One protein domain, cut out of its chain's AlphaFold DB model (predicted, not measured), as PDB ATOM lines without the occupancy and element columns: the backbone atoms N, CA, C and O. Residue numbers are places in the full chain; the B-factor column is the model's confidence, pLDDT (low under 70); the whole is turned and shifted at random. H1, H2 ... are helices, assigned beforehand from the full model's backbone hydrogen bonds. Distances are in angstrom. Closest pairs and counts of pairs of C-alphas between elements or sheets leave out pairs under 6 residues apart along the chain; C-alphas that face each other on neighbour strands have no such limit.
ATOM      1  N   ALA A 374     185.558 347.388 184.630       81.56
ATOM      2  CA  ALA A 374     185.397 346.189 185.449       81.56
ATOM      3  C   ALA A 374     185.812 346.356 186.928       81.56
ATOM      4  O   ALA A 374     185.621 345.427 187.710       81.56
ATOM      5  N   TRP A 375     186.369 347.512 187.316       85.00
ATOM      6  CA  TRP A 375     186.823 347.834 188.676       85.00
ATOM      7  C   TRP A 375     185.868 348.762 189.439       85.00
ATOM      8  O   TRP A 375     186.162 349.134 190.575       85.00
ATOM      9  N   SER A 376     184.747 349.164 188.836       84.31
ATOM     10  CA  SER A 376     183.798 350.150 189.385       84.31
ATOM     11  C   SER A 376     183.355 349.883 190.826       84.31
ATOM     12  O   SER A 376     183.337 350.804 191.644       84.31
ATOM     13  N   ASP A 377     183.065 348.635 191.172       84.00
ATOM     14  CA  ASP A 377     182.633 348.192 192.501       84.00
ATOM     15  C   ASP A 377     183.742 347.500 193.313       84.00
ATOM     16  O   ASP A 377     183.528 347.127 194.468       84.00
ATOM     17  N   TYR A 378     184.960 347.402 192.778       85.50
ATOM     18  CA  TYR A 378     186.039 346.638 193.398       85.50
ATOM     19  C   TYR A 378     186.545 347.290 194.693       85.50
ATOM     20  O   TYR A 378     186.922 348.466 194.707       85.50
ATOM     21  N   VAL A 379     186.588 346.522 195.786       87.25
ATOM     22  CA  VAL A 379     187.160 346.933 197.081       87.25
ATOM     23  C   VAL A 379     188.062 345.810 197.608       87.25
ATOM     24  O   VAL A 379     187.576 344.692 197.785       87.25
ATOM     25  N   PRO A 380     189.357 346.058 197.881       86.00
ATOM     26  CA  PRO A 380     190.254 345.012 198.358       86.00
ATOM     27  C   PRO A 380     190.008 344.706 199.842       86.00
ATOM     28  O   PRO A 380     190.160 345.581 200.696       86.00
ATOM     29  N   LEU A 381     189.661 343.454 200.159       79.81
ATOM     30  CA  LEU A 381     189.476 342.977 201.539       79.81
ATOM     31  C   LEU A 381     190.568 342.010 202.000       79.81
ATOM     32  O   LEU A 381     190.694 341.775 203.200       79.81
ATOM     33  N   ASN A 382     191.362 341.471 201.075       81.56
ATOM     34  CA  ASN A 382     192.476 340.578 201.373       81.56
ATOM     35  C   ASN A 382     193.754 340.973 200.609       81.56
ATOM     36  O   ASN A 382     193.739 341.807 199.701       81.56
ATOM     37  N   HIS A 383     194.874 340.362 200.996       75.94
ATOM     38  CA  HIS A 383     196.201 340.654 200.448       75.94
ATOM     39  C   HIS A 383     196.301 340.413 198.936       75.94
ATOM     40  O   HIS A 383     196.943 341.191 198.231       75.94
ATOM     41  N   HIS A 384     195.649 339.360 198.437       78.88
ATOM     42  CA  HIS A 384     195.627 339.046 197.013       78.88
ATOM     43  C   HIS A 384     194.905 340.145 196.227       78.88
ATOM     44  O   HIS A 384     195.488 340.733 195.322       78.88
ATOM     45  N   GLN A 385     193.684 340.493 196.642       84.25
ATOM     46  CA  GLN A 385     192.872 341.541 196.019       84.25
ATOM     47  C   GLN A 385     193.555 342.915 196.059       84.25
ATOM     48  O   GLN A 385     193.483 343.706 195.120       84.25
ATOM     49  N   TYR A 386     194.257 343.203 197.154       85.88
ATOM     50  CA  TYR A 386     195.065 344.410 197.278       85.88
ATOM     51  C   TYR A 386     196.152 344.480 196.198       85.88
ATOM     52  O   TYR A 386     196.245 345.476 195.479       85.88
ATOM     53  N   TRP A 387     196.964 343.429 196.057       82.38
ATOM     54  CA  TRP A 387     198.044 343.423 195.071       82.38
ATOM     55  C   TRP A 387     197.541 343.328 193.635       82.38
ATOM     56  O   TRP A 387     198.175 343.889 192.745       82.38
ATOM     57  N   GLU A 388     196.405 342.677 193.409       83.94
ATOM     58  CA  GLU A 388     195.733 342.615 192.113       83.94
ATOM     59  C   GLU A 388     195.300 344.011 191.644       83.94
ATOM     60  O   GLU A 388     195.629 344.417 190.527       83.94
ATOM     61  N   LEU A 389     194.664 344.790 192.528       86.75
ATOM     62  CA  LEU A 389     194.297 346.182 192.260       86.75
ATOM     63  C   LEU A 389     195.533 347.058 192.037       86.75
ATOM     64  O   LEU A 389     195.576 347.838 191.088       86.75
ATOM     65  N   VAL A 390     196.559 346.924 192.884       85.69
ATOM     66  CA  VAL A 390     197.790 347.727 192.797       85.69
ATOM     67  C   VAL A 390     198.561 347.441 191.511       85.69
ATOM     68  O   VAL A 390     199.020 348.375 190.854       85.69
ATOM     69  N   ARG A 391     198.707 346.167 191.135       82.81
ATOM     70  CA  ARG A 391     199.406 345.751 189.913       82.81
ATOM     71  C   ARG A 391     198.652 346.229 188.673       82.81
ATOM     72  O   ARG A 391     199.264 346.847 187.807       82.81
ATOM     73  N   SER A 392     197.333 346.029 188.643       83.94
ATOM     74  CA  SER A 392     196.463 346.467 187.543       83.94
ATOM     75  C   SER A 392     196.441 347.988 187.387       83.94
ATOM     76  O   SER A 392     196.484 348.501 186.276       83.94
ATOM     77  N   ALA A 393     196.450 348.736 188.491       84.56
ATOM     78  CA  ALA A 393     196.495 350.194 188.454       84.56
ATOM     79  C   ALA A 393     197.872 350.764 188.039       84.56
ATOM     80  O   ALA A 393     197.933 351.910 187.601       84.56
ATOM     81  N   ARG A 394     198.970 349.995 188.155       78.81
ATOM     82  CA  ARG A 394     200.339 350.418 187.783       78.81
ATOM     83  C   ARG A 394     200.739 350.081 186.341       78.81
ATOM     84  O   ARG A 394     201.674 350.689 185.835       78.81
ATOM     85  N   ALA A 395     200.052 349.156 185.677       77.44
ATOM     86  CA  ALA A 395     200.432 348.653 184.354       77.44
ATOM     87  C   ALA A 395     199.990 349.528 183.145       77.44
ATOM     88  O   ALA A 395     200.164 349.078 182.020       77.44
ATOM     89  N   GLN A 396     199.507 350.771 183.360       53.81
ATOM     90  CA  GLN A 396     198.759 351.639 182.405       53.81
ATOM     91  C   GLN A 396     197.342 351.086 182.107       53.81
ATOM     92  O   GLN A 396     197.204 349.920 181.781       53.81
ATOM     93  N   GLY A 397     196.202 351.783 182.154       62.03
ATOM     94  CA  GLY A 397     195.794 353.135 182.531       62.03
ATOM     95  C   GLY A 397     194.325 353.289 182.090       62.03
ATOM     96  O   GLY A 397     194.041 353.266 180.899       62.03
ATOM     97  N   GLY A 398     193.395 353.389 183.041       66.25
ATOM     98  CA  GLY A 398     191.954 353.489 182.786       66.25
ATOM     99  C   GLY A 398     191.168 353.121 184.041       66.25
ATOM    100  O   GLY A 398     191.237 353.834 185.044       66.25
ATOM    101  N   GLY A 399     190.514 351.958 184.041       80.19
ATOM    102  CA  GLY A 399     189.586 351.569 185.101       80.19
ATOM    103  C   GLY A 399     190.163 351.414 186.523       80.19
ATOM    104  O   GLY A 399     189.735 352.090 187.463       80.19
ATOM    105  N   ALA A 400     191.175 350.553 186.698       85.25
ATOM    106  CA  ALA A 400     191.747 350.233 188.016       85.25
ATOM    107  C   ALA A 400     192.411 351.444 188.692       85.25
ATOM    108  O   ALA A 400     192.275 351.659 189.896       85.25
ATOM    109  N   TYR A 401     193.110 352.267 187.910       87.06
ATOM    110  CA  TYR A 401     193.763 353.477 188.408       87.06
ATOM    111  C   TYR A 401     192.743 354.519 188.885       87.06
ATOM    112  O   TYR A 401     192.881 355.073 189.980       87.06
ATOM    113  N   ASN A 402     191.685 354.745 188.101       86.25
ATOM    114  CA  ASN A 402     190.600 355.648 188.477       86.25
ATOM    115  C   ASN A 402     189.858 355.146 189.717       86.25
ATOM    116  O   ASN A 402     189.543 355.948 190.598       86.25
ATOM    117  N   ARG A 403     189.677 353.825 189.844       90.06
ATOM    118  CA  ARG A 403     189.133 353.214 191.057       90.06
ATOM    119  C   ARG A 403     190.014 353.475 192.277       90.06
ATOM    120  O   ARG A 403     189.503 353.912 193.301       90.06
ATOM    121  N   VAL A 404     191.331 353.269 192.179       89.25
ATOM    122  CA  VAL A 404     192.268 353.566 193.279       89.25
ATOM    123  C   VAL A 404     192.207 355.044 193.665       89.25
ATOM    124  O   VAL A 404     192.102 355.371 194.846       89.25
ATOM    125  N   ARG A 405     192.216 355.955 192.688       86.94
ATOM    126  CA  ARG A 405     192.135 357.398 192.944       86.94
ATOM    127  C   ARG A 405     190.837 357.788 193.655       86.94
ATOM    128  O   ARG A 405     190.881 358.578 194.599       86.94
ATOM    129  N   ASP A 406     189.705 357.245 193.222       87.31
ATOM    130  CA  ASP A 406     188.403 357.526 193.824       87.31
ATOM    131  C   ASP A 406     188.283 356.921 195.230       87.31
ATOM    132  O   ASP A 406     187.897 357.614 196.167       87.31
ATOM    133  N   LEU A 407     188.760 355.690 195.433       89.56
ATOM    134  CA  LEU A 407     188.863 355.056 196.749       89.56
ATOM    135  C   LEU A 407     189.703 355.883 197.738       89.56
ATOM    136  O   LEU A 407     189.312 356.061 198.892       89.56
ATOM    137  N   LEU A 408     190.831 356.441 197.292       89.06
ATOM    138  CA  LEU A 408     191.674 357.310 198.119       89.06
ATOM    139  C   LEU A 408     191.012 358.662 198.422       89.06
ATOM    140  O   LEU A 408     191.210 359.202 199.512       89.06
ATOM    141  N   ARG A 409     190.220 359.200 197.485       87.06
ATOM    142  CA  ARG A 409     189.420 360.417 197.689       87.06
ATOM    143  C   ARG A 409     188.297 360.175 198.696       87.06
ATOM    144  O   ARG A 409     188.124 360.980 199.608       87.06
ATOM    145  N   GLN A 410     187.563 359.073 198.559       85.56
ATOM    146  CA  GLN A 410     186.519 358.673 199.501       85.56
ATOM    147  C   GLN A 410     187.110 358.417 200.891       85.56
ATOM    148  O   GLN A 410     186.529 358.841 201.885       85.56
ATOM    149  N   TYR A 411     188.299 357.808 200.972       85.69
ATOM    150  CA  TYR A 411     189.034 357.622 202.224       85.69
ATOM    151  C   TYR A 411     189.373 358.957 202.909       85.69
ATOM    152  O   TYR A 411     189.217 359.089 204.122       85.69
ATOM    153  N   ASP A 412     189.830 359.957 202.147       81.06
ATOM    154  CA  ASP A 412     190.131 361.291 202.686       81.06
ATOM    155  C   ASP A 412     188.869 362.046 203.130       81.06
ATOM    156  O   ASP A 412     188.921 362.815 204.091       81.06
ATOM    157  N   ALA A 413     187.739 361.817 202.455       78.44
ATOM    158  CA  ALA A 413     186.446 362.401 202.803       78.44
ATOM    159  C   ALA A 413     185.780 361.701 204.003       78.44
ATOM    160  O   ALA A 413     185.131 362.356 204.818       78.44
ATOM    161  N   ASN A 414     185.965 360.385 204.136       82.31
ATOM    162  CA  ASN A 414     185.393 359.560 205.191       82.31
ATOM    163  C   ASN A 414     186.467 358.685 205.852       82.31
ATOM    164  O   ASN A 414     186.723 357.548 205.451       82.31
ATOM    165  N   GLY A 415     187.032 359.189 206.951       70.25
ATOM    166  CA  GLY A 415     188.058 358.481 207.719       70.25
ATOM    167  C   GLY A 415     187.614 357.134 208.308       70.25
ATOM    168  O   GLY A 415     188.476 356.346 208.698       70.25
ATOM    169  N   ALA A 416     186.309 356.825 208.347       76.19
ATOM    170  CA  ALA A 416     185.808 355.514 208.766       76.19
ATOM    171  C   ALA A 416     186.164 354.397 207.767       76.19
ATOM    172  O   ALA A 416     186.286 353.239 208.165       76.19
ATOM    173  N   LEU A 417     186.447 354.739 206.503       78.44
ATOM    174  CA  LEU A 417     187.016 353.812 205.516       78.44
ATOM    175  C   LEU A 417     188.438 353.346 205.892       78.44
ATOM    176  O   LEU A 417     188.918 352.333 205.391       78.44
ATOM    177  N   GLY A 418     189.073 354.014 206.863       70.75
ATOM    178  CA  GLY A 418     190.269 353.548 207.570       70.75
ATOM    179  C   GLY A 418     190.129 352.209 208.286       70.75
ATOM    180  O   GLY A 418     191.148 351.607 208.617       70.75
ATOM    181  N   ALA A 419     188.903 351.728 208.515       75.56
ATOM    182  CA  ALA A 419     188.656 350.414 209.103       75.56
ATOM    183  C   ALA A 419     189.027 349.251 208.165       75.56
ATOM    184  O   ALA A 419     189.273 348.144 208.640       75.56
ATOM    185  N   PHE A 420     189.109 349.488 206.852       80.56
ATOM    186  CA  PHE A 420     189.529 348.479 205.883       80.56
ATOM    187  C   PHE A 420     191.059 348.448 205.794       80.56
ATOM    188  O   PHE A 420     191.674 349.347 205.218       80.56
ATOM    189  N   ASN A 421     191.679 347.400 206.349       77.06
ATOM    190  CA  ASN A 421     193.140 347.265 206.454       77.06
ATOM    191  C   ASN A 421     193.864 347.503 205.120       77.06
ATOM    192  O   ASN A 421     194.831 348.257 205.070       77.06
ATOM    193  N   TYR A 422     193.365 346.915 204.033       82.88
ATOM    194  CA  TYR A 422     193.998 347.014 202.717       82.88
ATOM    195  C   TYR A 422     193.704 348.332 201.994       82.88
ATOM    196  O   TYR A 422     194.512 348.770 201.180       82.88
ATOM    197  N   LEU A 423     192.613 349.019 202.339       85.00
ATOM    198  CA  LEU A 423     192.342 350.378 201.867       85.00
ATOM    199  C   LEU A 423     193.218 351.406 202.602       85.00
ATOM    200  O   LEU A 423     193.740 352.340 201.997       85.00
ATOM    201  N   HIS A 424     193.440 351.202 203.905       80.94
ATOM    202  CA  HIS A 424     194.411 351.967 204.685       80.94
ATOM    203  C   HIS A 424     195.839 351.724 204.188       80.94
ATOM    204  O   HIS A 424     196.594 352.676 204.004       80.94
ATOM    205  N   GLN A 425     196.198 350.465 203.924       80.75
ATOM    206  CA  GLN A 425     197.488 350.106 203.346       80.75
ATOM    207  C   GLN A 425     197.673 350.782 201.989       80.75
ATOM    208  O   GLN A 425     198.697 351.427 201.797       80.75
ATOM    209  N   LEU A 426     196.658 350.743 201.116       84.19
ATOM    210  CA  LEU A 426     196.646 351.472 199.847       84.19
ATOM    211  C   LEU A 426     196.881 352.968 200.075       84.19
ATOM    212  O   LEU A 426     197.721 353.560 199.415       84.19
ATOM    213  N   LYS A 427     196.237 353.596 201.063       82.19
ATOM    214  CA  LYS A 427     196.479 355.014 201.375       82.19
ATOM    215  C   LYS A 427     197.919 355.319 201.787       82.19
ATOM    216  O   LYS A 427     198.420 356.397 201.465       82.19
ATOM    217  N   MET A 428     198.557 354.414 202.522       74.00
ATOM    218  CA  MET A 428     199.918 354.611 203.030       74.00
ATOM    219  C   MET A 428     200.991 354.284 201.987       74.00
ATOM    220  O   MET A 428     202.017 354.956 201.953       74.00
ATOM    221  N   SER A 429     200.753 353.284 201.136       71.06
ATOM    222  CA  SER A 429     201.713 352.775 200.150       71.06
ATOM    223  C   SER A 429     201.552 353.388 198.757       71.06
ATOM    224  O   SER A 429     202.468 353.307 197.933       71.06
ATOM    225  N   TRP A 430     200.398 353.990 198.456       74.69
ATOM    226  CA  TRP A 430     200.118 354.545 197.137       74.69
ATOM    227  C   TRP A 430     200.803 355.899 196.946       74.69
ATOM    228  O   TRP A 430     200.271 356.970 197.252       74.69
ATOM    229  N   LEU A 431     202.020 355.840 196.411       59.94
ATOM    230  CA  LEU A 431     202.696 356.978 195.805       59.94
ATOM    231  C   LEU A 431     202.122 357.170 194.399       59.94
ATOM    232  O   LEU A 431     202.389 356.379 193.500       59.94
ATOM    233  N   ASP A 432     201.310 358.213 194.226       55.62
ATOM    234  CA  ASP A 432     200.871 358.681 192.909       55.62
ATOM    235  C   ASP A 432     202.116 358.860 192.005       55.62
ATOM    236  O   ASP A 432     203.002 359.645 192.375       55.62
ATOM    237  N   PRO A 433     202.220 358.139 190.869       47.12
ATOM    238  CA  PRO A 433     203.378 358.196 189.976       47.12
ATOM    239  C   PRO A 433     203.696 359.626 189.533       47.12
ATOM    240  O   PRO A 433     204.855 360.044 189.529       47.12
ATOM    241  N   HIS A 434     202.663 360.437 189.298       44.81
ATOM    242  CA  HIS A 434     202.830 361.833 188.916       44.81
ATOM    243  C   HIS A 434     203.230 362.713 190.101       44.81
ATOM    244  O   HIS A 434     203.922 363.711 189.923       44.81
ATOM    245  N   ARG A 435     202.883 362.340 191.338       44.00
ATOM    246  CA  ARG A 435     203.338 363.034 192.556       44.00
ATOM    247  C   ARG A 435     204.779 362.686 192.919       44.00
ATOM    248  O   ARG A 435     205.457 363.533 193.500       44.00
ATOM    249  N   ALA A 436     205.241 361.475 192.614       45.25
ATOM    250  CA  ALA A 436     206.643 361.090 192.747       45.25
ATOM    251  C   ALA A 436     207.498 361.888 191.759       45.25
ATOM    252  O   ALA A 436     208.461 362.525 192.172       45.25
ATOM    253  N   GLU A 437     207.062 361.993 190.505       43.06
ATOM    254  CA  GLU A 437     207.732 362.806 189.493       43.06
ATOM    255  C   GLU A 437     207.664 364.305 189.805       43.06
ATOM    256  O   GLU A 437     208.687 364.982 189.764       43.06
ATOM    257  N   THR A 438     206.521 364.812 190.280       44.34
ATOM    258  CA  THR A 438     206.388 366.200 190.760       44.34
ATOM    259  C   THR A 438     207.238 366.450 192.007       44.34
ATOM    260  O   THR A 438     207.739 367.549 192.194       44.34
ATOM    261  N   ARG A 439     207.447 365.458 192.884       44.72
ATOM    262  CA  ARG A 439     208.364 365.571 194.033       44.72
ATOM    263  C   ARG A 439     209.818 365.517 193.605       44.72
ATOM    264  O   ARG A 439     210.603 366.244 194.193       44.72
ATOM    265  N   SER A 440     210.171 364.705 192.620       46.53
ATOM    266  CA  SER A 440     211.521 364.636 192.061       46.53
ATOM    267  C   SER A 440     211.850 365.899 191.271       46.53
ATOM    268  O   SER A 440     212.945 366.428 191.409       46.53
TER     269      SER A 440
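Overview. This is residues 374 to 440 of the 678 residues of an uncharacterized protein of Dichomitus squalens (UniProt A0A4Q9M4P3). Three crossed helices make the body: the longest, H2, has H1 meeting it near its first residues and H4 crossing its later part, and the centres of the three form a triangle. The short helix H3 turns the corner between H2 and H4, while beyond H4 the last helix, H5, sticks out from the body as an arm whose residues 434 to 440 stand free. The printed part has 67 residues with five named helices, in the order H1, H2, H3, H4, H5, and no named strand; its class is all helix. The whole is compact, with a radius of gyration of the C-alphas of 11.6 A, and it spans 32 by 24 by 19 A.

Along the chain. Find C-alpha 399 at (189.586, 351.569, 185.101); from there H2, residues 399 to 413, runs 21.0 A to C-alpha 413 at (186.446, 362.401, 202.803). Before it, look for H1 at residues 383 to 394, 16.5 A long. After H2 come H3, residues 415 to 419, 8.2 A long, and H4, residues 421 to 429, 12.0 A long. H5, residues 433 to 440, is 10.6 A long and ends at C-alpha 440, at (211.521, 364.636, 192.061).

Arrangement. Start at H2, which with H4 is a hub, each touching three helices. Residues 399 to 404 of H2 touch residues 389 to 394 of H1, and the closest C-alphas, those of Ala 393 and Tyr 401, are 4.3 A apart. These two helices run opposite ways at a steep tilt of 68 degrees, only just short of about perpendicular. Further along H2, residues 407 to 411 touch H4, with C-alphas 408 and 427 closest at 6.2 A; the lines are about perpendicular, at 83 degrees. H1 and H4 only just touch, with 3 pairs of C-alphas within 8 A, the closest being those of Tyr 386 and Tyr 422 at 6.1 A; they run the same way at a steep tilt of 37 degrees, only just beyond shallow. H3 only just touches H2, and only at the corner, where the C-alphas of Leu 417 and Tyr 411 are closest at 5.4 A. H3 and H4 also only just touch, only at the corner, with C-alphas 418 and 424 closest at 5.3 A. H5 is apart from H1, H2, H3 and H4. In H1, H2, H4 and H5 every O i to N i+4 pair is within hydrogen-bond range; in H3 it is 0 of 1, beside 2 of 2 O i to N i+3 pairs.

Size, cuts and confidence. The two C-alphas farthest apart, those of Asp 377 and Ser 440, are 33.2 A from each other. The printed part has no cut, and the four links between the helices are tight. Read the B-factor column for the model's confidence: the mean pLDDT of the printed part is 76.1, residues 396 to 398 and 431 to 440 are under 70, and H5 has a mean of 45.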